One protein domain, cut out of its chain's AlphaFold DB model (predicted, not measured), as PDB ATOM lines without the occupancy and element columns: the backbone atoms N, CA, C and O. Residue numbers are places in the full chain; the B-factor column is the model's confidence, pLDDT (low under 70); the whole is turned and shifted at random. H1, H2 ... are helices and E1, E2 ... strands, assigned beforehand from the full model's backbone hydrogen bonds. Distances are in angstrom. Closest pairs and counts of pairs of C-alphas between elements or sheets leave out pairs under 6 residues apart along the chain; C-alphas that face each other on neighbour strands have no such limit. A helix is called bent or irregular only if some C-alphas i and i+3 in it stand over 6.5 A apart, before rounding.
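What this domain is: This is residues 141 to 319 of the 562 residues of the protein "Tetraspannin domain containing protein" of Trichuris trichiura (UniProt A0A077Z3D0). A long helical arm, H1 followed by H2, reaches out from a compact head of short helices, loops and one small hairpin of strands, E1 and E2. In the head H6 and H7 pack on H4, while H8 begins beside the inner part of H2 and runs off about perpendicular to it, with H3 at its start. The 179 printed residues, mostly helix by class, hold eight named helices and two strands in the order H1 H2 H3 H4 H5 E1 E2 H6 H7 H8, the sheet being E1 - E2, antiparallel. The whole is only just loose, close to extended, with a radius of gyration of the C-alphas of 23.4 A; the arm makes the length in spans of 89 by 39 by 25 A.

How they stand to each other: Look first at E1, residues 251 to 253, and E2, residues 269 to 271: this hairpin is antiparallel at 141 degrees, with N 252 and O 270 within hydrogen-bond range at 3.0 A. From H5, residues 235 to 243, the C-alpha of Gln 240 is 6.5 A from that of Val 252. H5 and H4, residues 219 to 233, touch only at the corner, closest at the C-alphas of Ser 231 and Gly 237, 3.8 A. H4 is the hub; it touches H6, residues 272 to 276, at the C-alphas of Ile 228 and Arg 275, 5.9 A. H4 touches H7, residues 280 to 289, with its residues 222 to 224 alone, about perpendicular at 84 degrees; the C-alphas of Ala 223 and Asn 287 are closest, 5.1 A. H8, residues 299 to 319, touches H2, residues 160 to 188, with its residues 300 to 304 alone, about perpendicular at 90 degrees, closest at the C-alphas of Glu 179 and Val 300, 5.3 A. H8 touches H3, residues 197 to 209, opposite ways at 36 degrees, only just steep, closest at the C-alphas of Leu 206 and Phe 303, 6.9 A. H1, residues 142 to 158, and H2 meet only through their link. Every O i to N i+4 pair is within hydrogen-bond range in H3, H5 and H7, against 11 of 13 in H1, 22 of 25 in H2, 7 of 11 in H4, 16 of 17 in H8 and 0 of 1 in H6, where 2 of 2 O i to N i+3 pairs are.

Where its parts are: Find C-alpha 142 at (195.507, 120.073, 197.377), where H1 begins its 25.2 A. H2 then runs 41.5 A to C-alpha 188 at (140.861, 150.660, 176.226). H3 is 17.8 A long and H4 17.9 A; H4 is irregular, with C-alphas 220 and 223 9.6 A apart. H5 spans 12.1 A, E1 7.1 A, E2 7.2 A, H6 8.4 A and H7 14.2 A. H8, with a kink of 26 degrees near residue 309, runs 28.9 A to C-alpha 319 at (169.078, 152.165, 169.763).

The domain as a whole: The C-alphas of Gln 141 and Glu 249 are the farthest apart, 89.3 A. Residues 141 to 173 stand free; the other 146 span 47 by 32 by 27 A. The printed part has no cut, and the link from E1 to E2, 15 residues, is long. Mean pLDDT of the printed part is 77.0, and 60 residues are under 70, among them 174 to 181, 213 to 221 and 293 to 319.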
ATOM      1  N   GLN A 141     197.808 124.416 197.813       72.63
ATOM      2  CA  GLN A 141     197.964 122.980 198.061       72.63
ATOM      3  C   GLN A 141     196.619 122.232 198.068       72.63
ATOM      4  O   GLN A 141     195.624 122.684 198.639       72.63
ATOM      5  N   THR A 142     196.636 121.013 197.527       68.19
ATOM      6  CA  THR A 142     195.507 120.073 197.377       68.19
ATOM      7  C   THR A 142     194.629 119.870 198.623       68.19
ATOM      8  O   THR A 142     193.492 119.415 198.493       68.19
ATOM      9  N   ARG A 143     195.091 120.227 199.830       68.63
ATOM     10  CA  ARG A 143     194.272 120.204 201.056       68.63
ATOM     11  C   ARG A 143     193.189 121.285 201.099       68.63
ATOM     12  O   ARG A 143     192.085 120.982 201.547       68.63
ATOM     13  N   CYS A 144     193.442 122.502 200.619       70.98
ATOM     14  CA  CYS A 144     192.451 123.585 200.686       70.98
ATOM     15  C   CYS A 144     191.295 123.385 199.700       70.98
ATOM     16  O   CYS A 144     190.168 123.792 199.982       70.98
ATOM     17  N   VAL A 145     191.538 122.670 198.596       69.10
ATOM     18  CA  VAL A 145     190.521 122.342 197.584       69.10
ATOM     19  C   VAL A 145     189.317 121.619 198.204       69.10
ATOM     20  O   VAL A 145     188.181 121.897 197.827       69.10
ATOM     21  N   LYS A 146     189.530 120.753 199.209       75.49
ATOM     22  CA  LYS A 146     188.431 120.051 199.898       75.49
ATOM     23  C   LYS A 146     187.526 121.003 200.685       75.49
ATOM     24  O   LYS A 146     186.309 120.855 200.628       75.49
ATOM     25  N   TYR A 147     188.095 121.989 201.380       78.80
ATOM     26  CA  TYR A 147     187.319 122.957 202.165       78.80
ATOM     27  C   TYR A 147     186.512 123.901 201.273       78.80
ATOM     28  O   TYR A 147     185.328 124.114 201.529       78.80
ATOM     29  N   TYR A 148     187.114 124.403 200.191       72.40
ATOM     30  CA  TYR A 148     186.392 125.231 199.223       72.40
ATOM     31  C   TYR A 148     185.265 124.454 198.529       72.40
ATOM     32  O   TYR A 148     184.173 124.996 198.353       72.40
ATOM     33  N   ALA A 149     185.486 123.178 198.192       74.02
ATOM     34  CA  ALA A 149     184.447 122.315 197.626       74.02
ATOM     35  C   ALA A 149     183.257 122.135 198.584       74.02
ATOM     36  O   ALA A 149     182.114 122.301 198.173       74.02
ATOM     37  N   VAL A 150     183.499 121.867 199.871       81.07
ATOM     38  CA  VAL A 150     182.413 121.750 200.861       81.07
ATOM     39  C   VAL A 150     181.659 123.074 201.018       81.07
ATOM     40  O   VAL A 150     180.436 123.072 200.953       81.07
ATOM     41  N   LEU A 151     182.359 124.208 201.146       78.68
ATOM     42  CA  LEU A 151     181.722 125.519 201.329       78.68
ATOM     43  C   LEU A 151     180.843 125.914 200.128       78.68
ATOM     44  O   LEU A 151     179.713 126.370 200.299       78.68
ATOM     45  N   SER A 152     181.352 125.713 198.909       74.71
ATOM     46  CA  SER A 152     180.621 125.982 197.663       74.71
ATOM     47  C   SER A 152     179.405 125.069 197.498       74.71
ATOM     48  O   SER A 152     178.334 125.551 197.132       74.71
ATOM     49  N   ILE A 153     179.523 123.784 197.847       76.98
ATOM     50  CA  ILE A 153     178.390 122.850 197.861       76.98
ATOM     51  C   ILE A 153     177.348 123.279 198.904       76.98
ATOM     52  O   ILE A 153     176.162 123.335 198.587       76.98
ATOM     53  N   THR A 154     177.759 123.640 200.123       78.64
ATOM     54  CA  THR A 154     176.834 124.114 201.164       78.64
ATOM     55  C   THR A 154     176.111 125.391 200.737       78.64
ATOM     56  O   THR A 154     174.903 125.486 200.928       78.64
ATOM     57  N   PHE A 155     176.804 126.345 200.107       77.04
ATOM     58  CA  PHE A 155     176.179 127.562 199.586       77.04
ATOM     59  C   PHE A 155     175.164 127.251 198.474       77.04
ATOM     60  O   PHE A 155     174.044 127.764 198.494       77.04
ATOM     61  N   LEU A 156     175.522 126.364 197.538       74.96
ATOM     62  CA  LEU A 156     174.622 125.916 196.472       74.96
ATOM     63  C   LEU A 156     173.375 125.213 197.022       74.96
ATOM     64  O   LEU A 156     172.293 125.417 196.486       74.96
ATOM     65  N   ILE A 157     173.496 124.432 198.098       78.91
ATOM     66  CA  ILE A 157     172.357 123.727 198.706       78.91
ATOM     67  C   ILE A 157     171.506 124.666 199.574       78.91
ATOM     68  O   ILE A 157     170.284 124.563 199.558       78.91
ATOM     69  N   ALA A 158     172.117 125.584 200.326       80.59
ATOM     70  CA  ALA A 158     171.398 126.422 201.284       80.59
ATOM     71  C   ALA A 158     170.757 127.669 200.650       80.59
ATOM     72  O   ALA A 158     169.666 128.065 201.053       80.59
ATOM     73  N   VAL A 159     171.416 128.296 199.666       77.61
ATOM     74  CA  VAL A 159     171.013 129.616 199.143       77.61
ATOM     75  C   VAL A 159     170.297 129.519 197.798       77.61
ATOM     76  O   VAL A 159     169.332 130.249 197.563       77.61
ATOM     77  N   ALA A 160     170.720 128.610 196.913       70.89
ATOM     78  CA  ALA A 160     170.139 128.529 195.573       70.89
ATOM     79  C   ALA A 160     168.656 128.097 195.573       70.89
ATOM     80  O   ALA A 160     167.876 128.732 194.858       70.89
ATOM     81  N   PRO A 161     168.202 127.099 196.367       79.21
ATOM     82  CA  PRO A 161     166.804 126.671 196.320       79.21
ATOM     83  C   PRO A 161     165.800 127.739 196.785       79.21
ATOM     84  O   PRO A 161     164.861 127.994 196.030       79.21
ATOM     85  N   PRO A 162     165.970 128.435 197.934       77.81
ATOM     86  CA  PRO A 162     165.048 129.504 198.336       77.81
ATOM     87  C   PRO A 162     164.957 130.636 197.307       77.81
ATOM     88  O   PRO A 162     163.878 131.168 197.051       77.81
ATOM     89  N   PHE A 163     166.082 130.972 196.676       67.20
ATOM     90  CA  PHE A 163     166.146 132.011 195.656       67.20
ATOM     91  C   PHE A 163     165.426 131.615 194.364       67.20
ATOM     92  O   PHE A 163     164.667 132.411 193.805       67.20
ATOM     93  N   LEU A 164     165.628 130.377 193.901       70.47
ATOM     94  CA  LEU A 164     164.885 129.831 192.769       70.47
ATOM     95  C   LEU A 164     163.388 129.806 193.084       70.47
ATOM     96  O   LEU A 164     162.604 130.275 192.265       70.47
ATOM     97  N   ILE A 165     162.988 129.362 194.280       75.86
ATOM     98  CA  ILE A 165     161.583 129.355 194.715       75.86
ATOM     99  C   ILE A 165     160.988 130.772 194.696       75.86
ATOM    100  O   ILE A 165     159.908 130.962 194.144       75.86
ATOM    101  N   ALA A 166     161.688 131.778 195.233       71.51
ATOM    102  CA  ALA A 166     161.220 133.166 195.222       71.51
ATOM    103  C   ALA A 166     161.120 133.737 193.796       71.51
ATOM    104  O   ALA A 166     160.132 134.387 193.447       71.51
ATOM    105  N   SER A 167     162.104 133.444 192.944       67.32
ATOM    106  CA  SER A 167     162.107 133.859 191.535       67.32
ATOM    107  C   SER A 167     160.952 133.213 190.764       67.32
ATOM    108  O   SER A 167     160.230 133.903 190.047       67.32
ATOM    109  N   PHE A 168     160.706 131.915 190.974       64.59
ATOM    110  CA  PHE A 168     159.568 131.195 190.402       64.59
ATOM    111  C   PHE A 168     158.224 131.709 190.931       64.59
ATOM    112  O   PHE A 168     157.289 131.848 190.147       64.59
ATOM    113  N   ALA A 169     158.117 132.042 192.219       70.78
ATOM    114  CA  ALA A 169     156.902 132.622 192.792       70.78
ATOM    115  C   ALA A 169     156.596 134.007 192.194       70.78
ATOM    116  O   ALA A 169     155.451 134.299 191.847       70.78
ATOM    117  N   THR A 170     157.626 134.836 192.007       69.69
ATOM    118  CA  THR A 170     157.499 136.157 191.371       69.69
ATOM    119  C   THR A 170     157.117 136.017 189.895       69.69
ATOM    120  O   THR A 170     156.216 136.705 189.419       69.69
ATOM    121  N   TRP A 171     157.730 135.064 189.186       66.70
ATOM    122  CA  TRP A 171     157.395 134.719 187.802       66.70
ATOM    123  C   TRP A 171     155.951 134.225 187.648       66.70
ATOM    124  O   TRP A 171     155.251 134.636 186.725       66.70
ATOM    125  N   ALA A 172     155.484 133.370 188.563       68.80
ATOM    126  CA  ALA A 172     154.111 132.873 188.559       68.80
ATOM    127  C   ALA A 172     153.100 134.018 188.727       68.80
ATOM    128  O   ALA A 172     152.100 134.061 188.010       68.80
ATOM    129  N   ARG A 173     153.394 134.983 189.606       71.42
ATOM    130  CA  ARG A 173     152.540 136.155 189.849       71.42
ATOM    131  C   ARG A 173     152.529 137.144 188.679       71.42
ATOM    132  O   ARG A 173     151.500 137.753 188.406       71.42
ATOM    133  N   LEU A 174     153.639 137.252 187.944       65.55
ATOM    134  CA  LEU A 174     153.741 138.102 186.753       65.55
ATOM    135  C   LEU A 174     152.724 137.707 185.667       65.55
ATOM    136  O   LEU A 174     152.267 138.565 184.919       65.55
ATOM    137  N   GLY A 175     152.337 136.428 185.594       68.73
ATOM    138  CA  GLY A 175     151.327 135.954 184.647       68.73
ATOM    139  C   GLY A 175     149.973 136.657 184.803       68.73
ATOM    140  O   GLY A 175     149.427 137.135 183.814       68.73
ATOM    141  N   GLU A 176     149.460 136.773 186.031       68.71
ATOM    142  CA  GLU A 176     148.155 137.399 186.304       68.71
ATOM    143  C   GLU A 176     148.167 138.915 186.052       68.71
ATOM    144  O   GLU A 176     147.215 139.474 185.504       68.71
ATOM    145  N   GLU A 177     149.265 139.589 186.392       67.58
ATOM    146  CA  GLU A 177     149.413 141.033 186.171       67.58
ATOM    147  C   GLU A 177     149.528 141.367 184.673       67.58
ATOM    148  O   GLU A 177     148.878 142.290 184.179       67.58
ATOM    149  N   VAL A 178     150.299 140.575 183.914       66.38
ATOM    150  CA  VAL A 178     150.416 140.722 182.452       66.38
ATOM    151  C   VAL A 178     149.077 140.456 181.766       66.38
ATOM    152  O   VAL A 178     148.717 141.161 180.821       66.38
ATOM    153  N   GLU A 179     148.312 139.479 182.255       69.11
ATOM    154  CA  GLU A 179     146.951 139.214 181.793       69.11
ATOM    155  C   GLU A 179     146.047 140.440 181.971       69.11
ATOM    156  O   GLU A 179     145.353 140.847 181.034       69.11
ATOM    157  N   MET A 180     146.063 141.041 183.162       67.16
ATOM    158  CA  MET A 180     145.271 142.229 183.470       67.16
ATOM    159  C   MET A 180     145.676 143.420 182.594       67.16
ATOM    160  O   MET A 180     144.805 144.122 182.073       67.16
ATOM    161  N   LEU A 181     146.980 143.624 182.392       65.53
ATOM    162  CA  LEU A 181     147.503 144.695 181.550       65.53
ATOM    163  C   LEU A 181     147.080 144.515 180.088       65.53
ATOM    164  O   LEU A 181     146.608 145.465 179.465       65.53
ATOM    165  N   TYR A 182     147.186 143.297 179.554       71.34
ATOM    166  CA  TYR A 182     146.744 142.992 178.195       71.34
ATOM    167  C   TYR A 182     145.233 143.199 178.024       71.34
ATOM    168  O   TYR A 182     144.813 143.839 177.059       71.34
ATOM    169  N   LYS A 183     144.412 142.742 178.987       72.84
ATOM    170  CA  LYS A 183     142.962 143.014 179.013       72.84
ATOM    171  C   LYS A 183     142.663 144.503 178.961       72.84
ATOM    172  O   LYS A 183     141.832 144.942 178.166       72.84
ATOM    173  N   ALA A 184     143.331 145.270 179.818       69.59
ATOM    174  CA  ALA A 184     143.162 146.711 179.865       69.59
ATOM    175  C   ALA A 184     143.565 147.346 178.527       69.59
ATOM    176  O   ALA A 184     142.824 148.180 178.012       69.59
ATOM    177  N   TYR A 185     144.674 146.902 177.924       73.33
ATOM    178  CA  TYR A 185     145.144 147.416 176.640       73.33
ATOM    179  C   TYR A 185     144.156 147.167 175.497       73.33
ATOM    180  O   TYR A 185     143.733 148.111 174.829       73.33
ATOM    181  N   VAL A 186     143.736 145.915 175.298       76.52
ATOM    182  CA  VAL A 186     142.788 145.548 174.233       76.52
ATOM    183  C   VAL A 186     141.431 146.228 174.434       76.52
ATOM    184  O   VAL A 186     140.828 146.700 173.473       76.52
ATOM    185  N   GLY A 187     140.963 146.345 175.680       72.54
ATOM    186  CA  GLY A 187     139.691 147.002 175.981       72.54
ATOM    187  C   GLY A 187     139.711 148.523 175.793       72.54
ATOM    188  O   GLY A 187     138.718 149.094 175.346       72.54
ATOM    189  N   HIS A 188     140.818 149.194 176.129       70.06
ATOM    190  CA  HIS A 188     140.861 150.660 176.226       70.06
ATOM    191  C   HIS A 188     141.708 151.375 175.171       70.06
ATOM    192  O   HIS A 188     141.440 152.539 174.885       70.06
ATOM    193  N   PHE A 189     142.728 150.746 174.600       70.64
ATOM    194  CA  PHE A 189     143.700 151.455 173.758       70.64
ATOM    195  C   PHE A 189     143.761 150.924 172.329       70.64
ATOM    196  O   PHE A 189     144.038 151.699 171.411       70.64
ATOM    197  N   TYR A 190     143.436 149.649 172.117       77.54
ATOM    198  CA  TYR A 190     143.447 149.054 170.784       77.54
ATOM    199  C   TYR A 190     142.497 149.782 169.821       77.54
ATOM    200  O   TYR A 190     141.319 149.996 170.129       77.54
ATOM    201  N   GLY A 191     143.030 150.192 168.665       72.33
ATOM    202  CA  GLY A 191     142.299 150.937 167.637       72.33
ATOM    203  C   GLY A 191     141.974 152.393 167.966       72.33
ATOM    204  O   GLY A 191     141.176 153.007 167.257       72.33
ATOM    205  N   THR A 192     142.547 152.955 169.032       73.91
ATOM    206  CA  THR A 192     142.411 154.389 169.323       73.91
ATOM    207  C   THR A 192     143.261 155.246 168.374       73.91
ATOM    208  O   THR A 192     144.132 154.748 167.665       73.91
ATOM    209  N   ILE A 193     143.010 156.563 168.347       61.03
ATOM    210  CA  ILE A 193     143.825 157.534 167.588       61.03
ATOM    211  C   ILE A 193     145.275 157.610 168.074       61.03
ATOM    212  O   ILE A 193     146.142 158.015 167.305       61.03
ATOM    213  N   TYR A 194     145.551 157.144 169.296       61.14
ATOM    214  CA  TYR A 194     146.897 156.839 169.770       61.14
ATOM    215  C   TYR A 194     147.378 155.560 169.086       61.14
ATOM    216  O   TYR A 194     147.628 154.546 169.736       61.14
ATOM    217  N   LYS A 195     147.443 155.603 167.749       60.76
ATOM    218  CA  LYS A 195     147.970 154.541 166.903       60.76
ATOM    219  C   LYS A 195     149.430 154.358 167.258       60.76
ATOM    220  O   LYS A 195     150.335 154.862 166.596       60.76
ATOM    221  N   HIS A 196     149.680 153.572 168.285       67.10
ATOM    222  CA  HIS A 196     150.949 152.913 168.411       67.10
ATOM    223  C   HIS A 196     150.923 151.793 167.382       67.10
ATOM    224  O   HIS A 196     150.605 150.658 167.715       67.10
ATOM    225  N   ALA A 197     151.239 152.121 166.124       72.04
ATOM    226  CA  ALA A 197     151.261 151.165 165.013       72.04
ATOM    227  C   ALA A 197     152.021 149.878 165.386       72.04
ATOM    228  O   ALA A 197     151.670 148.786 164.956       72.04
ATOM    229  N   TYR A 198     153.022 150.010 166.261       69.09
ATOM    230  CA  TYR A 198     153.730 148.908 166.894       69.09
ATOM    231  C   TYR A 198     152.849 148.002 167.769       69.09
ATOM    232  O   TYR A 198     152.886 146.785 167.612       69.09
ATOM    233  N   PHE A 199     152.071 148.571 168.693       69.36
ATOM    234  CA  PHE A 199     151.181 147.805 169.560       69.36
ATOM    235  C   PHE A 199     149.970 147.260 168.810       69.36
ATOM    236  O   PHE A 199     149.573 146.138 169.092       69.36
ATOM    237  N   ASP A 200     149.407 148.001 167.857       74.91
ATOM    238  CA  ASP A 200     148.323 147.476 167.022       74.91
ATOM    239  C   ASP A 200     148.822 146.263 166.222       74.91
ATOM    240  O   ASP A 200     148.212 145.201 166.296       74.91
ATOM    241  N   ASN A 201     150.008 146.350 165.603       79.92
ATOM    242  CA  ASN A 201     150.655 145.215 164.934       79.92
ATOM    243  C   ASN A 201     150.990 144.068 165.909       79.92
ATOM    244  O   ASN A 201     150.799 142.900 165.588       79.92
ATOM    245  N   LEU A 202     151.456 144.369 167.126       76.79
ATOM    246  CA  LEU A 202     151.696 143.357 168.160       76.79
ATOM    247  C   LEU A 202     150.407 142.617 168.522       76.79
ATOM    248  O   LEU A 202     150.399 141.390 168.587       76.79
ATOM    249  N   VAL A 203     149.334 143.365 168.765       77.89
ATOM    250  CA  VAL A 203     148.023 142.833 169.117       77.89
ATOM    251  C   VAL A 203     147.454 142.026 167.948       77.89
ATOM    252  O   VAL A 203     146.999 140.910 168.177       77.89
ATOM    253  N   ASP A 204     147.574 142.507 166.713       82.85
ATOM    254  CA  ASP A 204     147.181 141.788 165.496       82.85
ATOM    255  C   ASP A 204     147.963 140.487 165.316       82.85
ATOM    256  O   ASP A 204     147.389 139.422 165.091       82.85
ATOM    257  N   LYS A 205     149.287 140.535 165.477       82.15
ATOM    258  CA  LYS A 205     150.158 139.363 165.363       82.15
ATOM    259  C   LYS A 205     149.879 138.346 166.461       82.15
ATOM    260  O   LYS A 205     149.887 137.143 166.200       82.15
ATOM    261  N   LEU A 206     149.624 138.810 167.682       77.32
ATOM    262  CA  LEU A 206     149.213 137.960 168.791       77.32
ATOM    263  C   LEU A 206     147.877 137.302 168.495       77.32
ATOM    264  O   LEU A 206     147.793 136.080 168.524       77.32
ATOM    265  N   GLN A 207     146.859 138.086 168.163       79.25
ATOM    266  CA  GLN A 207     145.539 137.577 167.823       79.25
ATOM    267  C   GLN A 207     145.628 136.540 166.703       79.25
ATOM    268  O   GLN A 207     145.169 135.417 166.894       79.25
ATOM    269  N   SER A 208     146.332 136.851 165.615       79.64
ATOM    270  CA  SER A 208     146.589 135.920 164.514       79.64
ATOM    271  C   SER A 208     147.285 134.632 164.988       79.64
ATOM    272  O   SER A 208     146.799 133.528 164.738       79.64
ATOM    273  N   SER A 209     148.362 134.743 165.781       78.40
ATOM    274  CA  SER A 209     149.097 133.580 166.312       78.40
ATOM    275  C   SER A 209     148.279 132.712 167.276       78.40
ATOM    276  O   SER A 209     148.513 131.508 167.376       78.40
ATOM    277  N   TYR A 210     147.289 133.306 167.944       74.54
ATOM    278  CA  TYR A 210     146.370 132.639 168.863       74.54
ATOM    279  C   TYR A 210     144.998 132.387 168.242       74.54
ATOM    280  O   TYR A 210     144.025 132.193 168.972       74.54
ATOM    281  N   SER A 211     144.911 132.352 166.904       75.75
ATOM    282  CA  SER A 211     143.675 132.013 166.191       75.75
ATOM    283  C   SER A 211     142.480 132.867 166.627       75.75
ATOM    284  O   SER A 211     141.367 132.365 166.713       75.75
ATOM    285  N   CYS A 212     142.724 134.133 166.956       78.10
ATOM    286  CA  CYS A 212     141.727 135.127 167.331       78.10
ATOM    287  C   CYS A 212     140.708 134.662 168.357       78.10
ATOM    288  O   CYS A 212     139.518 134.931 168.271       78.10
ATOM    289  N   CYS A 213     141.193 134.008 169.399       68.64
ATOM    290  CA  CYS A 213     140.319 133.457 170.424       68.64
ATOM    291  C   CYS A 213     139.667 134.484 171.348       68.64
ATOM    292  O   CYS A 213     138.894 134.103 172.225       68.64
ATOM    293  N   GLY A 214     139.941 135.777 171.140       64.24
ATOM    294  CA  GLY A 214     139.543 136.824 172.071       64.24
ATOM    295  C   GLY A 214     140.211 136.627 173.431       64.24
ATOM    296  O   GLY A 214     140.844 135.612 173.706       64.24
ATOM    297  N   PHE A 215     140.117 137.632 174.291       62.33
ATOM    298  CA  PHE A 215     140.719 137.539 175.613       62.33
ATOM    299  C   PHE A 215     140.018 136.473 176.492       62.33
ATOM    300  O   PHE A 215     140.671 135.684 177.178       62.33
ATOM    301  N   ASP A 216     138.686 136.416 176.435       62.77
ATOM    302  CA  ASP A 216     137.898 135.447 177.190       62.77
ATOM    303  C   ASP A 216     137.796 134.150 176.390       62.77
ATOM    304  O   ASP A 216     136.909 133.994 175.552       62.77
ATOM    305  N   ALA A 217     138.725 133.229 176.657       54.12
ATOM    306  CA  ALA A 217     138.800 131.881 176.104       54.12
ATOM    307  C   ALA A 217     137.556 131.034 176.444       54.12
ATOM    308  O   ALA A 217     137.636 130.040 177.165       54.12
ATOM    309  N   GLN A 218     136.386 131.410 175.928       61.52
ATOM    310  CA  GLN A 218     135.190 130.584 175.903       61.52
ATOM    311  C   GLN A 218     135.149 129.855 174.552       61.52
ATOM    312  O   GLN A 218     134.444 130.285 173.638       61.52
ATOM    313  N   PRO A 219     135.871 128.722 174.401       54.36
ATOM    314  CA  PRO A 219     135.994 127.999 173.132       54.36
ATOM    315  C   PRO A 219     134.649 127.527 172.570       54.36
ATOM    316  O   PRO A 219     134.553 127.185 171.398       54.36
ATOM    317  N   LYS A 220     133.601 127.489 173.401       59.85
ATOM    318  CA  LYS A 220     132.276 126.997 173.020       59.85
ATOM    319  C   LYS A 220     131.489 127.960 172.135       59.85
ATOM    320  O   LYS A 220     130.524 127.535 171.515       59.85
ATOM    321  N   LEU A 221     131.866 129.234 172.100       62.74
ATOM    322  CA  LEU A 221     131.035 130.286 171.517       62.74
ATOM    323  C   LEU A 221     131.502 130.755 170.124       62.74
ATOM    324  O   LEU A 221     130.811 131.532 169.467       62.74
ATOM    325  N   GLY A 222     132.613 130.197 169.635       75.16
ATOM    326  CA  GLY A 222     133.061 130.311 168.245       75.16
ATOM    327  C   GLY A 222     133.492 131.717 167.811       75.16
ATOM    328  O   GLY A 222     133.634 132.632 168.622       75.16
ATOM    329  N   ALA A 223     133.678 131.895 166.501       84.70
ATOM    330  CA  ALA A 223     134.056 133.176 165.898       84.70
ATOM    331  C   ALA A 223     133.009 134.281 166.105       84.70
ATOM    332  O   ALA A 223     133.350 135.457 166.179       84.70
ATOM    333  N   TYR A 224     131.730 133.924 166.219       86.19
ATOM    334  CA  TYR A 224     130.649 134.898 166.356       86.19
ATOM    335  C   TYR A 224     130.762 135.740 167.641       86.19
ATOM    336  O   TYR A 224     130.619 136.959 167.609       86.19
ATOM    337  N   TYR A 225     131.100 135.128 168.780       84.03
ATOM    338  CA  TYR A 225     131.305 135.895 170.016       84.03
ATOM    339  C   TYR A 225     132.554 136.766 169.977       84.03
ATOM    340  O   TYR A 225     132.584 137.822 170.606       84.03
ATOM    341  N   HIS A 226     133.567 136.350 169.221       84.24
ATOM    342  CA  HIS A 226     134.728 137.183 168.965       84.24
ATOM    343  C   HIS A 226     134.324 138.451 168.198       84.24
ATOM    344  O   HIS A 226     134.655 139.553 168.627       84.24
ATOM    345  N   VAL A 227     133.510 138.322 167.150       89.80
ATOM    346  CA  VAL A 227     132.937 139.458 166.407       89.80
ATOM    347  C   VAL A 227     132.167 140.406 167.337       89.80
ATOM    348  O   VAL A 227     132.384 141.618 167.300       89.80
ATOM    349  N   ILE A 228     131.327 139.877 168.234       88.47
ATOM    350  CA  ILE A 228     130.624 140.692 169.243       88.47
ATOM    351  C   ILE A 228     131.619 141.394 170.176       88.47
ATOM    352  O   ILE A 228     131.482 142.584 170.445       88.47
ATOM    353  N   HIS A 229     132.624 140.676 170.683       85.94
ATOM    354  CA  HIS A 229     133.591 141.240 171.618       85.94
ATOM    355  C   HIS A 229     134.352 142.417 171.005       85.94
ATOM    356  O   HIS A 229     134.443 143.466 171.639       85.94
ATOM    357  N   TYR A 230     134.854 142.278 169.776       87.72
ATOM    358  CA  TYR A 230     135.559 143.373 169.113       87.72
ATOM    359  C   TYR A 230     134.625 144.531 168.817       87.72
ATOM    360  O   TYR A 230     134.936 145.651 169.214       87.72
ATOM    361  N   SER A 231     133.472 144.267 168.203       89.87
ATOM    362  CA  SER A 231     132.535 145.324 167.814       89.87
ATOM    363  C   SER A 231     131.939 146.103 168.999       89.87
ATOM    364  O   SER A 231     131.706 147.301 168.854       89.87
ATOM    365  N   GLU A 232     131.739 145.475 170.165       85.31
ATOM    366  CA  GLU A 232     131.013 146.085 171.297       85.31
ATOM    367  C   GLU A 232     131.879 146.401 172.530       85.31
ATOM    368  O   GLU A 232     131.554 147.319 173.283       85.31
ATOM    369  N   ASN A 233     132.969 145.660 172.773       80.65
ATOM    370  CA  ASN A 233     133.758 145.779 174.012       80.65
ATOM    371  C   ASN A 233     135.155 146.379 173.818       80.65
ATOM    372  O   ASN A 233     135.853 146.600 174.809       80.65
ATOM    373  N   THR A 234     135.565 146.652 172.579       82.17
ATOM    374  CA  THR A 234     136.844 147.313 172.289       82.17
ATOM    375  C   THR A 234     136.612 148.719 171.756       82.17
ATOM    376  O   THR A 234     135.646 148.979 171.034       82.17
ATOM    377  N   ASN A 235     137.526 149.639 172.069       79.23
ATOM    378  CA  ASN A 235     137.485 150.985 171.500       79.23
ATOM    379  C   ASN A 235     137.601 150.978 169.969       79.23
ATOM    380  O   ASN A 235     136.973 151.809 169.315       79.23
ATOM    381  N   TRP A 236     138.323 150.008 169.399       87.22
ATOM    382  CA  TRP A 236     138.361 149.771 167.957       87.22
ATOM    383  C   TRP A 236     136.953 149.557 167.378       87.22
ATOM    384  O   TRP A 236     136.565 150.269 166.455       87.22
ATOM    385  N   GLY A 237     136.156 148.641 167.942       87.97
ATOM    386  CA  GLY A 237     134.808 148.344 167.439       87.97
ATOM    387  C   GLY A 237     133.826 149.494 167.611       87.97
ATOM    388  O   GLY A 237     133.073 149.807 166.687       87.97
ATOM    389  N   ILE A 238     133.906 150.198 168.746       85.31
ATOM    390  CA  ILE A 238     133.136 151.426 168.990       85.31
ATOM    391  C   ILE A 238     133.471 152.482 167.931       85.31
ATOM    392  O   ILE A 238     132.567 153.143 167.419       85.31
ATOM    393  N   LEU A 239     134.747 152.621 167.555       86.75
ATOM    394  CA  LEU A 239     135.172 153.545 166.506       86.75
ATOM    395  C   LEU A 239     134.616 153.141 165.131       86.75
ATOM    396  O   LEU A 239     134.196 154.022 164.383       86.75
ATOM    397  N   GLN A 240     134.571 151.846 164.795       90.26
ATOM    398  CA  GLN A 240     133.959 151.382 163.539       90.26
ATOM    399  C   GLN A 240     132.448 151.657 163.510       90.26
ATOM    400  O   GLN A 240     131.939 152.192 162.524       90.26
ATOM    401  N   GLY A 241     131.743 151.381 164.613       90.37
ATOM    402  CA  GLY A 241     130.323 151.707 164.764       90.37
ATOM    403  C   GLY A 241     130.059 153.211 164.641       90.37
ATOM    404  O   GLY A 241     129.174 153.628 163.894       90.37
ATOM    405  N   ALA A 242     130.886 154.036 165.290       87.41
ATOM    406  CA  ALA A 242     130.807 155.491 165.203       87.41
ATOM    407  C   ALA A 242     131.082 156.014 163.781       87.41
ATOM    408  O   ALA A 242     130.343 156.877 163.308       87.41
ATOM    409  N   LYS A 243     132.083 155.468 163.069       88.46
ATOM    410  CA  LYS A 243     132.371 155.806 161.660       88.46
ATOM    411  C   LYS A 243     131.183 155.515 160.744       88.46
ATOM    412  O   LYS A 243     130.863 156.331 159.887       88.46
ATOM    413  N   ALA A 244     130.492 154.399 160.964       91.31
ATOM    414  CA  ALA A 244     129.263 154.058 160.249       91.31
ATOM    415  C   ALA A 244     128.018 154.815 160.736       91.31
ATOM    416  O   ALA A 244     126.913 154.516 160.281       91.31
ATOM    417  N   LYS A 245     128.154 155.766 161.673       91.01
ATOM    418  CA  LYS A 245     127.028 156.447 162.338       91.01
ATOM    419  C   LYS A 245     126.006 155.461 162.915       91.01
ATOM    420  O   LYS A 245     124.816 155.754 162.967       91.01
ATOM    421  N   TRP A 246     126.469 154.278 163.319       89.12
ATOM    422  CA  TRP A 246     125.643 153.173 163.807       89.12
ATOM    423  C   TRP A 246     124.556 152.720 162.817       89.12
ATOM    424  O   TRP A 246     123.582 152.081 163.222       89.12
ATOM    425  N   ASN A 247     124.723 153.020 161.523       93.06
ATOM    426  CA  ASN A 247     123.835 152.553 160.469       93.06
ATOM    427  C   ASN A 247     123.924 151.023 160.373       93.06
ATOM    428  O   ASN A 247     124.982 150.464 160.096       93.06
ATOM    429  N   GLN A 248     122.797 150.350 160.599       95.31
ATOM    430  CA  GLN A 248     122.699 148.890 160.620       95.31
ATOM    431  C   GLN A 248     122.965 148.247 159.250       95.31
ATOM    432  O   GLN A 248     123.330 147.073 159.183       95.31
ATOM    433  N   GLU A 249     122.819 149.013 158.171       96.99
ATOM    434  CA  GLU A 249     123.066 148.577 156.794       96.99
ATOM    435  C   GLU A 249     124.489 148.886 156.315       96.99
ATOM    436  O   GLU A 249     124.909 148.376 155.278       96.99
ATOM    437  N   ALA A 250     125.259 149.684 157.064       96.39
ATOM    438  CA  ALA A 250     126.629 150.009 156.689       96.39
ATOM    439  C   ALA A 250     127.528 148.773 156.784       96.39
ATOM    440  O   ALA A 250     127.498 148.049 157.779       96.39
ATOM    441  N   VAL A 251     128.354 148.556 155.761       96.68
ATOM    442  CA  VAL A 251     129.393 147.524 155.776       96.68
ATOM    443  C   VAL A 251     130.604 148.071 156.525       96.68
ATOM    444  O   VAL A 251     131.200 149.060 156.102       96.68
ATOM    445  N   VAL A 252     130.959 147.442 157.643       95.24
ATOM    446  CA  VAL A 252     132.115 147.820 158.470       95.24
ATOM    447  C   VAL A 252     132.916 146.589 158.874       95.24
ATOM    448  O   VAL A 252     132.333 145.513 159.015       95.24
ATOM    449  N   PRO A 253     134.232 146.725 159.111       95.01
ATOM    450  CA  PRO A 253     135.008 145.651 159.709       95.01
ATOM    451  C   PRO A 253     134.502 145.410 161.136       95.01
ATOM    452  O   PRO A 253     134.488 146.321 161.966       95.01
ATOM    453  N   LEU A 254     134.058 144.187 161.425       94.51
ATOM    454  CA  LEU A 254     133.538 143.803 162.742       94.51
ATOM    455  C   LEU A 254     134.603 143.159 163.645       94.51
ATOM    456  O   LEU A 254     134.398 143.028 164.851       94.51
ATOM    457  N   THR A 255     135.746 142.787 163.072       91.60
ATOM    458  CA  THR A 255     136.940 142.286 163.767       91.60
ATOM    459  C   THR A 255     138.208 142.695 162.987       91.60
ATOM    460  O   THR A 255     138.093 143.062 161.811       91.60
ATOM    461  N   PRO A 256     139.415 142.702 163.580       89.54
ATOM    462  CA  PRO A 256     140.654 142.941 162.842       89.54
ATOM    463  C   PRO A 256     140.866 141.938 161.697       89.54
ATOM    464  O   PRO A 256     140.571 140.751 161.827       89.54
ATOM    465  N   GLU A 257     141.411 142.391 160.564       90.36
ATOM    466  CA  GLU A 257     141.701 141.516 159.407       90.36
ATOM    467  C   GLU A 257     142.743 140.431 159.738       90.36
ATOM    468  O   GLU A 257     142.729 139.339 159.166       90.36
ATOM    469  N   SER A 258     143.585 140.676 160.749       87.91
ATOM    470  CA  SER A 258     144.531 139.706 161.316       87.91
ATOM    471  C   SER A 258     143.859 138.419 161.824       87.91
ATOM    472  O   SER A 258     144.525 137.391 161.976       87.91
ATOM    473  N   CYS A 259     142.535 138.448 162.017       89.18
ATOM    474  CA  CYS A 259     141.722 137.321 162.455       89.18
ATOM    475  C   CYS A 259     141.114 136.459 161.361       89.18
ATOM    476  O   CYS A 259     140.625 135.358 161.645       89.18
ATOM    477  N   CYS A 260     141.173 136.913 160.118       91.50
ATOM    478  CA  CYS A 260     140.686 136.142 158.993       91.50
ATOM    479  C   CYS A 260     141.609 134.964 158.682       91.50
ATOM    480  O   CYS A 260     142.831 135.108 158.621       91.50
ATOM    481  N   ARG A 261     141.006 133.799 158.411       90.44
ATOM    482  CA  ARG A 261     141.713 132.589 157.961       90.44
ATOM    483  C   ARG A 261     142.455 132.808 156.651       90.44
ATOM    484  O   ARG A 261     143.531 132.256 156.450       90.44
ATOM    485  N   LYS A 262     141.844 133.584 155.757       91.21
ATOM    486  CA  LYS A 262     142.441 134.053 154.511       91.21
ATOM    487  C   LYS A 262     142.573 135.564 154.600       91.21
ATOM    488  O   LYS A 262     141.595 136.241 154.901       91.21
ATOM    489  N   GLN A 263     143.780 136.067 154.362       87.18
ATOM    490  CA  GLN A 263     144.094 137.497 154.354       87.18
ATOM    491  C   GLN A 263     143.589 138.125 153.044       87.18
ATOM    492  O   GLN A 263     144.364 138.486 152.165       87.18
ATOM    493  N   GLU A 264     142.267 138.160 152.892       91.40
ATOM    494  CA  GLU A 264     141.561 138.765 151.765       91.40
ATOM    495  C   GLU A 264     140.980 140.110 152.215       91.40
ATOM    496  O   GLU A 264     140.404 140.215 153.299       91.40
ATOM    497  N   SER A 265     141.120 141.150 151.394       91.13
ATOM    498  CA  SER A 265     140.600 142.483 151.715       91.13
ATOM    499  C   SER A 265     139.095 142.430 151.987       91.13
ATOM    500  O   SER A 265     138.337 141.950 151.141       91.13
ATOM    501  N   GLY A 266     138.658 142.943 153.140       93.25
ATOM    502  CA  GLY A 266     137.242 142.940 153.519       93.25
ATOM    503  C   GLY A 266     136.728 141.618 154.098       93.25
ATOM    504  O   GLY A 266     135.533 141.507 154.354       93.25
ATOM    505  N   CYS A 267     137.598 140.641 154.372       94.10
ATOM    506  CA  CYS A 267     137.224 139.384 155.027       94.10
ATOM    507  C   CYS A 267     136.523 139.587 156.381       94.10
ATOM    508  O   CYS A 267     135.657 138.802 156.755       94.10
ATOM    509  N   SER A 268     136.879 140.640 157.120       93.99
ATOM    510  CA  SER A 268     136.288 140.959 158.420       93.99
ATOM    511  C   SER A 268     135.098 141.916 158.336       93.99
ATOM    512  O   SER A 268     134.520 142.264 159.369       93.99
ATOM    513  N   SER A 269     134.736 142.346 157.126       96.22
ATOM    514  CA  SER A 269     133.688 143.328 156.880       96.22
ATOM    515  C   SER A 269     132.342 142.665 156.639       96.22
ATOM    516  O   SER A 269     132.214 141.715 155.869       96.22
ATOM    517  N   ASP A 270     131.309 143.198 157.280       96.60
ATOM    518  CA  ASP A 270     129.930 142.775 157.065       96.60
ATOM    519  C   ASP A 270     128.971 143.926 157.375       96.60
ATOM    520  O   ASP A 270     129.377 144.957 157.916       96.60
ATOM    521  N   THR A 271     127.690 143.767 157.043       96.54
ATOM    522  CA  THR A 271     126.673 144.736 157.468       96.54
ATOM    523  C   THR A 271     126.655 144.826 158.989       96.54
ATOM    524  O   THR A 271     126.683 143.807 159.683       96.54
ATOM    525  N   TYR A 272     126.608 146.044 159.528       94.85
ATOM    526  CA  TYR A 272     126.772 146.277 160.957       94.85
ATOM    527  C   TYR A 272     125.761 145.473 161.786       94.85
ATOM    528  O   TYR A 272     126.119 144.933 162.835       94.85
ATOM    529  N   LYS A 273     124.527 145.292 161.290       94.93
ATOM    530  CA  LYS A 273     123.494 144.447 161.918       94.93
ATOM    531  C   LYS A 273     123.894 142.982 162.113       94.93
ATOM    532  O   LYS A 273     123.461 142.379 163.093       94.93
ATOM    533  N   ASN A 274     124.738 142.415 161.245       93.95
ATOM    534  CA  ASN A 274     125.094 140.991 161.278       93.95
ATOM    535  C   ASN A 274     125.916 140.610 162.514       93.95
ATOM    536  O   ASN A 274     125.990 139.431 162.856       93.95
ATOM    537  N   ARG A 275     126.461 141.586 163.252       92.53
ATOM    538  CA  ARG A 275     127.065 141.337 164.572       92.53
ATOM    539  C   ARG A 275     126.061 140.824 165.612       92.53
ATOM    540  O   ARG A 275     126.472 140.220 166.593       92.53
ATOM    541  N   PHE A 276     124.768 141.092 165.412       91.65
ATOM    542  CA  PHE A 276     123.675 140.624 166.268       91.65
ATOM    543  C   PHE A 276     122.875 139.476 165.648       91.65
ATOM    544  O   PHE A 276     121.954 138.966 166.290       91.65
ATOM    545  N   ASP A 277     123.203 139.066 164.420       92.39
ATOM    546  CA  ASP A 277     122.540 137.937 163.784       92.39
ATOM    547  C   ASP A 277     123.093 136.618 164.341       92.39
ATOM    548  O   ASP A 277     124.087 136.071 163.871       92.39
ATOM    549  N   GLY A 278     122.431 136.092 165.367       90.79
ATOM    550  CA  GLY A 278     122.740 134.784 165.942       90.79
ATOM    551  C   GLY A 278     122.242 133.593 165.113       90.79
ATOM    552  O   GLY A 278     122.151 132.496 165.668       90.79
ATOM    553  N   SER A 279     121.856 133.780 163.841       93.80
ATOM    554  CA  SER A 279     121.421 132.692 162.957       93.80
ATOM    555  C   SER A 279     122.503 131.621 162.792       93.80
ATOM    556  O   SER A 279     123.709 131.885 162.876       93.80
ATOM    557  N   LYS A 280     122.085 130.372 162.546       93.04
ATOM    558  CA  LYS A 280     123.027 129.260 162.327       93.04
ATOM    559  C   LYS A 280     123.896 129.522 161.098       93.04
ATOM    560  O   LYS A 280     125.071 129.165 161.095       93.04
ATOM    561  N   GLU A 281     123.322 130.166 160.091       95.31
ATOM    562  CA  GLU A 281     123.948 130.569 158.839       95.31
ATOM    563  C   GLU A 281     125.047 131.606 159.087       95.31
ATOM    564  O   GLU A 281     126.177 131.408 158.640       95.31
ATOM    565  N   ASN A 282     124.765 132.663 159.859       93.64
ATOM    566  CA  ASN A 282     125.759 133.687 160.179       93.64
ATOM    567  C   ASN A 282     126.856 133.151 161.110       93.64
ATOM    568  O   ASN A 282     128.040 133.396 160.882       93.64
ATOM    569  N   ILE A 283     126.504 132.339 162.111       90.91
ATOM    570  CA  ILE A 283     127.493 131.665 162.966       90.91
ATOM    571  C   ILE A 283     128.409 130.764 162.124       90.91
ATOM    572  O   ILE A 283     129.627 130.778 162.309       90.91
ATOM    573  N   LYS A 284     127.846 129.997 161.178       92.51
ATOM    574  CA  LYS A 284     128.615 129.162 160.246       92.51
ATOM    575  C   LYS A 284     129.533 130.017 159.366       92.51
ATOM    576  O   LYS A 284     130.720 129.715 159.302       92.51
ATOM    577  N   LYS A 285     129.021 131.111 158.791       94.62
ATOM    578  CA  LYS A 285     129.789 132.090 158.003       94.62
ATOM    579  C   LYS A 285     131.001 132.612 158.780       94.62
ATOM    580  O   LYS A 285     132.129 132.487 158.315       94.62
ATOM    581  N   TRP A 286     130.807 133.138 159.991       92.44
ATOM    582  CA  TRP A 286     131.918 133.658 160.799       92.44
ATOM    583  C   TRP A 286     132.907 132.572 161.207       92.44
ATOM    584  O   TRP A 286     134.112 132.817 161.212       92.44
ATOM    585  N   ASN A 287     132.427 131.361 161.496       88.63
ATOM    586  CA  ASN A 287     133.305 130.233 161.787       88.63
ATOM    587  C   ASN A 287     134.132 129.799 160.569       88.63
ATOM    588  O   ASN A 287     135.222 129.271 160.762       88.63
ATOM    589  N   GLU A 288     133.655 129.999 159.339       91.65
ATOM    590  CA  GLU A 288     134.405 129.735 158.103       91.65
ATOM    591  C   GLU A 288     135.421 130.841 157.784       91.65
ATOM    592  O   GLU A 288     136.491 130.539 157.253       91.65
ATOM    593  N   ILE A 289     135.121 132.091 158.152       92.43
ATOM    594  CA  ILE A 289     135.954 133.272 157.877       92.43
ATOM    595  C   ILE A 289     137.069 133.451 158.912       92.43
ATOM    596  O   ILE A 289     138.213 133.708 158.542       92.43
ATOM    597  N   ILE A 290     136.758 133.326 160.202       88.97
ATOM    598  CA  ILE A 290     137.668 133.639 161.311       88.97
ATOM    599  C   ILE A 290     138.275 132.353 161.873       88.97
ATOM    600  O   ILE A 290     137.689 131.265 161.818       88.97
ATOM    601  N   HIS A 291     139.499 132.435 162.387       82.19
ATOM    602  CA  HIS A 291     140.107 131.306 163.080       82.19
ATOM    603  C   HIS A 291     139.283 130.925 164.328       82.19
ATOM    604  O   HIS A 291     139.002 131.760 165.175       82.19
ATOM    605  N   VAL A 292     138.876 129.651 164.441       71.34
ATOM    606  CA  VAL A 292     138.101 129.136 165.601       71.34
ATOM    607  C   VAL A 292     138.829 128.002 166.323       71.34
ATOM    608  O   VAL A 292     138.626 127.752 167.507       71.34
ATOM    609  N   ASN A 293     139.715 127.299 165.614       62.57
ATOM    610  CA  ASN A 293     140.236 126.003 166.049       62.57
ATOM    611  C   ASN A 293     141.402 126.089 167.054       62.57
ATOM    612  O   ASN A 293     141.931 125.055 167.459       62.57
ATOM    613  N   GLY A 294     141.814 127.291 167.471       56.87
ATOM    614  CA  GLY A 294     143.090 127.502 168.166       56.87
ATOM    615  C   GLY A 294     143.019 128.001 169.607       56.87
ATOM    616  O   GLY A 294     144.064 128.315 170.172       56.87
ATOM    617  N   CYS A 295     141.853 128.006 170.262       62.92
ATOM    618  CA  CYS A 295     141.712 128.569 171.624       62.92
ATOM    619  C   CYS A 295     142.340 127.727 172.737       62.92
ATOM    620  O   CYS A 295     142.051 127.911 173.915       62.92
ATOM    621  N   LYS A 296     143.226 126.802 172.367       57.27
ATOM    622  CA  LYS A 296     143.997 125.956 173.275       57.27
ATOM    623  C   LYS A 296     145.223 126.659 173.872       57.27
ATOM    624  O   LYS A 296     145.904 126.067 174.703       57.27
ATOM    625  N   GLY A 297     145.515 127.900 173.480       61.12
ATOM    626  CA  GLY A 297     146.625 128.681 174.023       61.12
ATOM    627  C   GLY A 297     146.171 129.697 175.066       61.12
ATOM    628  O   GLY A 297     145.254 130.473 174.821       61.12
ATOM    629  N   ASN A 298     146.855 129.746 176.210       66.48
ATOM    630  CA  ASN A 298     146.736 130.880 177.119       66.48
ATOM    631  C   ASN A 298     147.379 132.101 176.429       66.48
ATOM    632  O   ASN A 298     148.608 132.197 176.396       66.48
ATOM    633  N   ILE A 299     146.563 132.996 175.854       67.69
ATOM    634  CA  ILE A 299     147.016 134.222 175.165       67.69
ATOM    635  C   ILE A 299     147.963 135.028 176.047       67.69
ATOM    636  O   ILE A 299     148.899 135.621 175.531       67.69
ATOM    637  N   VAL A 300     147.805 134.979 177.370       66.69
ATOM    638  CA  VAL A 300     148.705 135.635 178.325       66.69
ATOM    639  C   VAL A 300     150.124 135.083 178.233       66.69
ATOM    640  O   VAL A 300     151.074 135.855 178.243       66.69
ATOM    641  N   LYS A 301     150.291 133.759 178.076       67.78
ATOM    642  CA  LYS A 301     151.615 133.147 177.844       67.78
ATOM    643  C   LYS A 301     152.210 133.587 176.506       67.78
ATOM    644  O   LYS A 301     153.426 133.682 176.367       67.78
ATOM    645  N   GLY A 302     151.350 133.846 175.527       69.25
ATOM    646  CA  GLY A 302     151.736 134.417 174.246       69.25
ATOM    647  C   GLY A 302     152.169 135.854 174.332       69.25
ATOM    648  O   GLY A 302     153.232 136.196 173.830       69.25
ATOM    649  N   PHE A 303     151.367 136.667 175.009       67.15
ATOM    650  CA  PHE A 303     151.642 138.065 175.256       67.15
ATOM    651  C   PHE A 303     152.923 138.214 176.064       67.15
ATOM    652  O   PHE A 303     153.768 138.990 175.661       67.15
ATOM    653  N   SER A 304     153.142 137.433 177.126       65.66
ATOM    654  CA  SER A 304     154.391 137.497 177.893       65.66
ATOM    655  C   SER A 304     155.606 137.075 177.059       65.66
ATOM    656  O   SER A 304     156.627 137.754 177.082       65.66
ATOM    657  N   SER A 305     155.488 136.014 176.252       67.37
ATOM    658  CA  SER A 305     156.551 135.556 175.345       67.37
ATOM    659  C   SER A 305     156.850 136.560 174.223       67.37
ATOM    660  O   SER A 305     158.014 136.857 173.944       67.37
ATOM    661  N   MET A 306     155.818 137.123 173.584       64.78
ATOM    662  CA  MET A 306     155.986 138.140 172.546       64.78
ATOM    663  C   MET A 306     156.438 139.461 173.129       64.78
ATOM    664  O   MET A 306     157.372 140.007 172.574       64.78
ATOM    665  N   ALA A 307     155.855 139.951 174.223       62.97
ATOM    666  CA  ALA A 307     156.302 141.161 174.903       62.97
ATOM    667  C   ALA A 307     157.776 141.037 175.288       62.97
ATOM    668  O   ALA A 307     158.525 141.965 175.043       62.97
ATOM    669  N   PHE A 308     158.237 139.871 175.750       59.24
ATOM    670  CA  PHE A 308     159.659 139.645 176.020       59.24
ATOM    671  C   PHE A 308     160.526 139.683 174.749       59.24
ATOM    672  O   PHE A 308     161.569 140.331 174.721       59.24
ATOM    673  N   ARG A 309     160.091 139.031 173.659       62.41
ATOM    674  CA  ARG A 309     160.792 139.082 172.358       62.41
ATOM    675  C   ARG A 309     160.787 140.482 171.744       62.41
ATOM    676  O   ARG A 309     161.746 140.876 171.091       62.41
ATOM    677  N   MET A 310     159.694 141.201 171.933       57.63
ATOM    678  CA  MET A 310     159.436 142.519 171.389       57.63
ATOM    679  C   MET A 310     160.161 143.575 172.202       57.63
ATOM    680  O   MET A 310     160.775 144.413 171.586       57.63
ATOM    681  N   GLU A 311     160.247 143.472 173.525       57.67
ATOM    682  CA  GLU A 311     161.154 144.266 174.366       57.67
ATOM    683  C   GLU A 311     162.619 144.047 173.971       57.67
ATOM    684  O   GLU A 311     163.365 145.011 173.835       57.67
ATOM    685  N   LEU A 312     163.027 142.804 173.675       48.41
ATOM    686  CA  LEU A 312     164.375 142.520 173.170       48.41
ATOM    687  C   LEU A 312     164.638 143.224 171.824       48.41
ATOM    688  O   LEU A 312     165.705 143.803 171.620       48.41
ATOM    689  N   LEU A 313     163.651 143.211 170.921       50.92
ATOM    690  CA  LEU A 313     163.719 143.870 169.614       50.92
ATOM    691  C   LEU A 313     163.559 145.394 169.711       50.92
ATOM    692  O   LEU A 313     164.253 146.107 169.005       50.92
ATOM    693  N   SER A 314     162.730 145.911 170.612       55.75
ATOM    694  CA  SER A 314     162.534 147.334 170.913       55.75
ATOM    695  C   SER A 314     163.787 147.919 171.529       55.75
ATOM    696  O   SER A 314     164.223 148.979 171.114       55.75
ATOM    697  N   ALA A 315     164.439 147.203 172.443       46.54
ATOM    698  CA  ALA A 315     165.725 147.593 173.005       46.54
ATOM    699  C   ALA A 315     166.866 147.572 171.962       46.54
ATOM    700  O   ALA A 315     167.911 148.187 172.186       46.54
ATOM    701  N   LEU A 316     166.688 146.866 170.837       46.44
ATOM    702  CA  LEU A 316     167.593 146.850 169.678       46.44
ATOM    703  C   LEU A 316     167.234 147.935 168.642       46.44
ATOM    704  O   LEU A 316     168.125 148.592 168.113       46.44
ATOM    705  N   VAL A 317     165.945 148.180 168.396       52.93
ATOM    706  CA  VAL A 317     165.429 149.135 167.398       52.93
ATOM    707  C   VAL A 317     165.382 150.572 167.943       52.93
ATOM    708  O   VAL A 317     165.675 151.513 167.208       52.93
ATOM    709  N   LEU A 318     165.129 150.773 169.241       49.20
ATOM    710  CA  LEU A 318     165.219 152.084 169.905       49.20
ATOM    711  C   LEU A 318     166.665 152.597 169.983       49.20
ATOM    712  O   LEU A 318     166.862 153.809 170.014       49.20
ATOM    713  N   GLN A 319     167.682 151.724 169.921       49.64
ATOM    714  CA  GLN A 319     169.078 152.165 169.763       49.64
ATOM    715  C   GLN A 319     169.375 152.740 168.369       49.64
ATOM    716  O   GLN A 319     170.334 153.492 168.226       49.64
TER     717      GLN A 319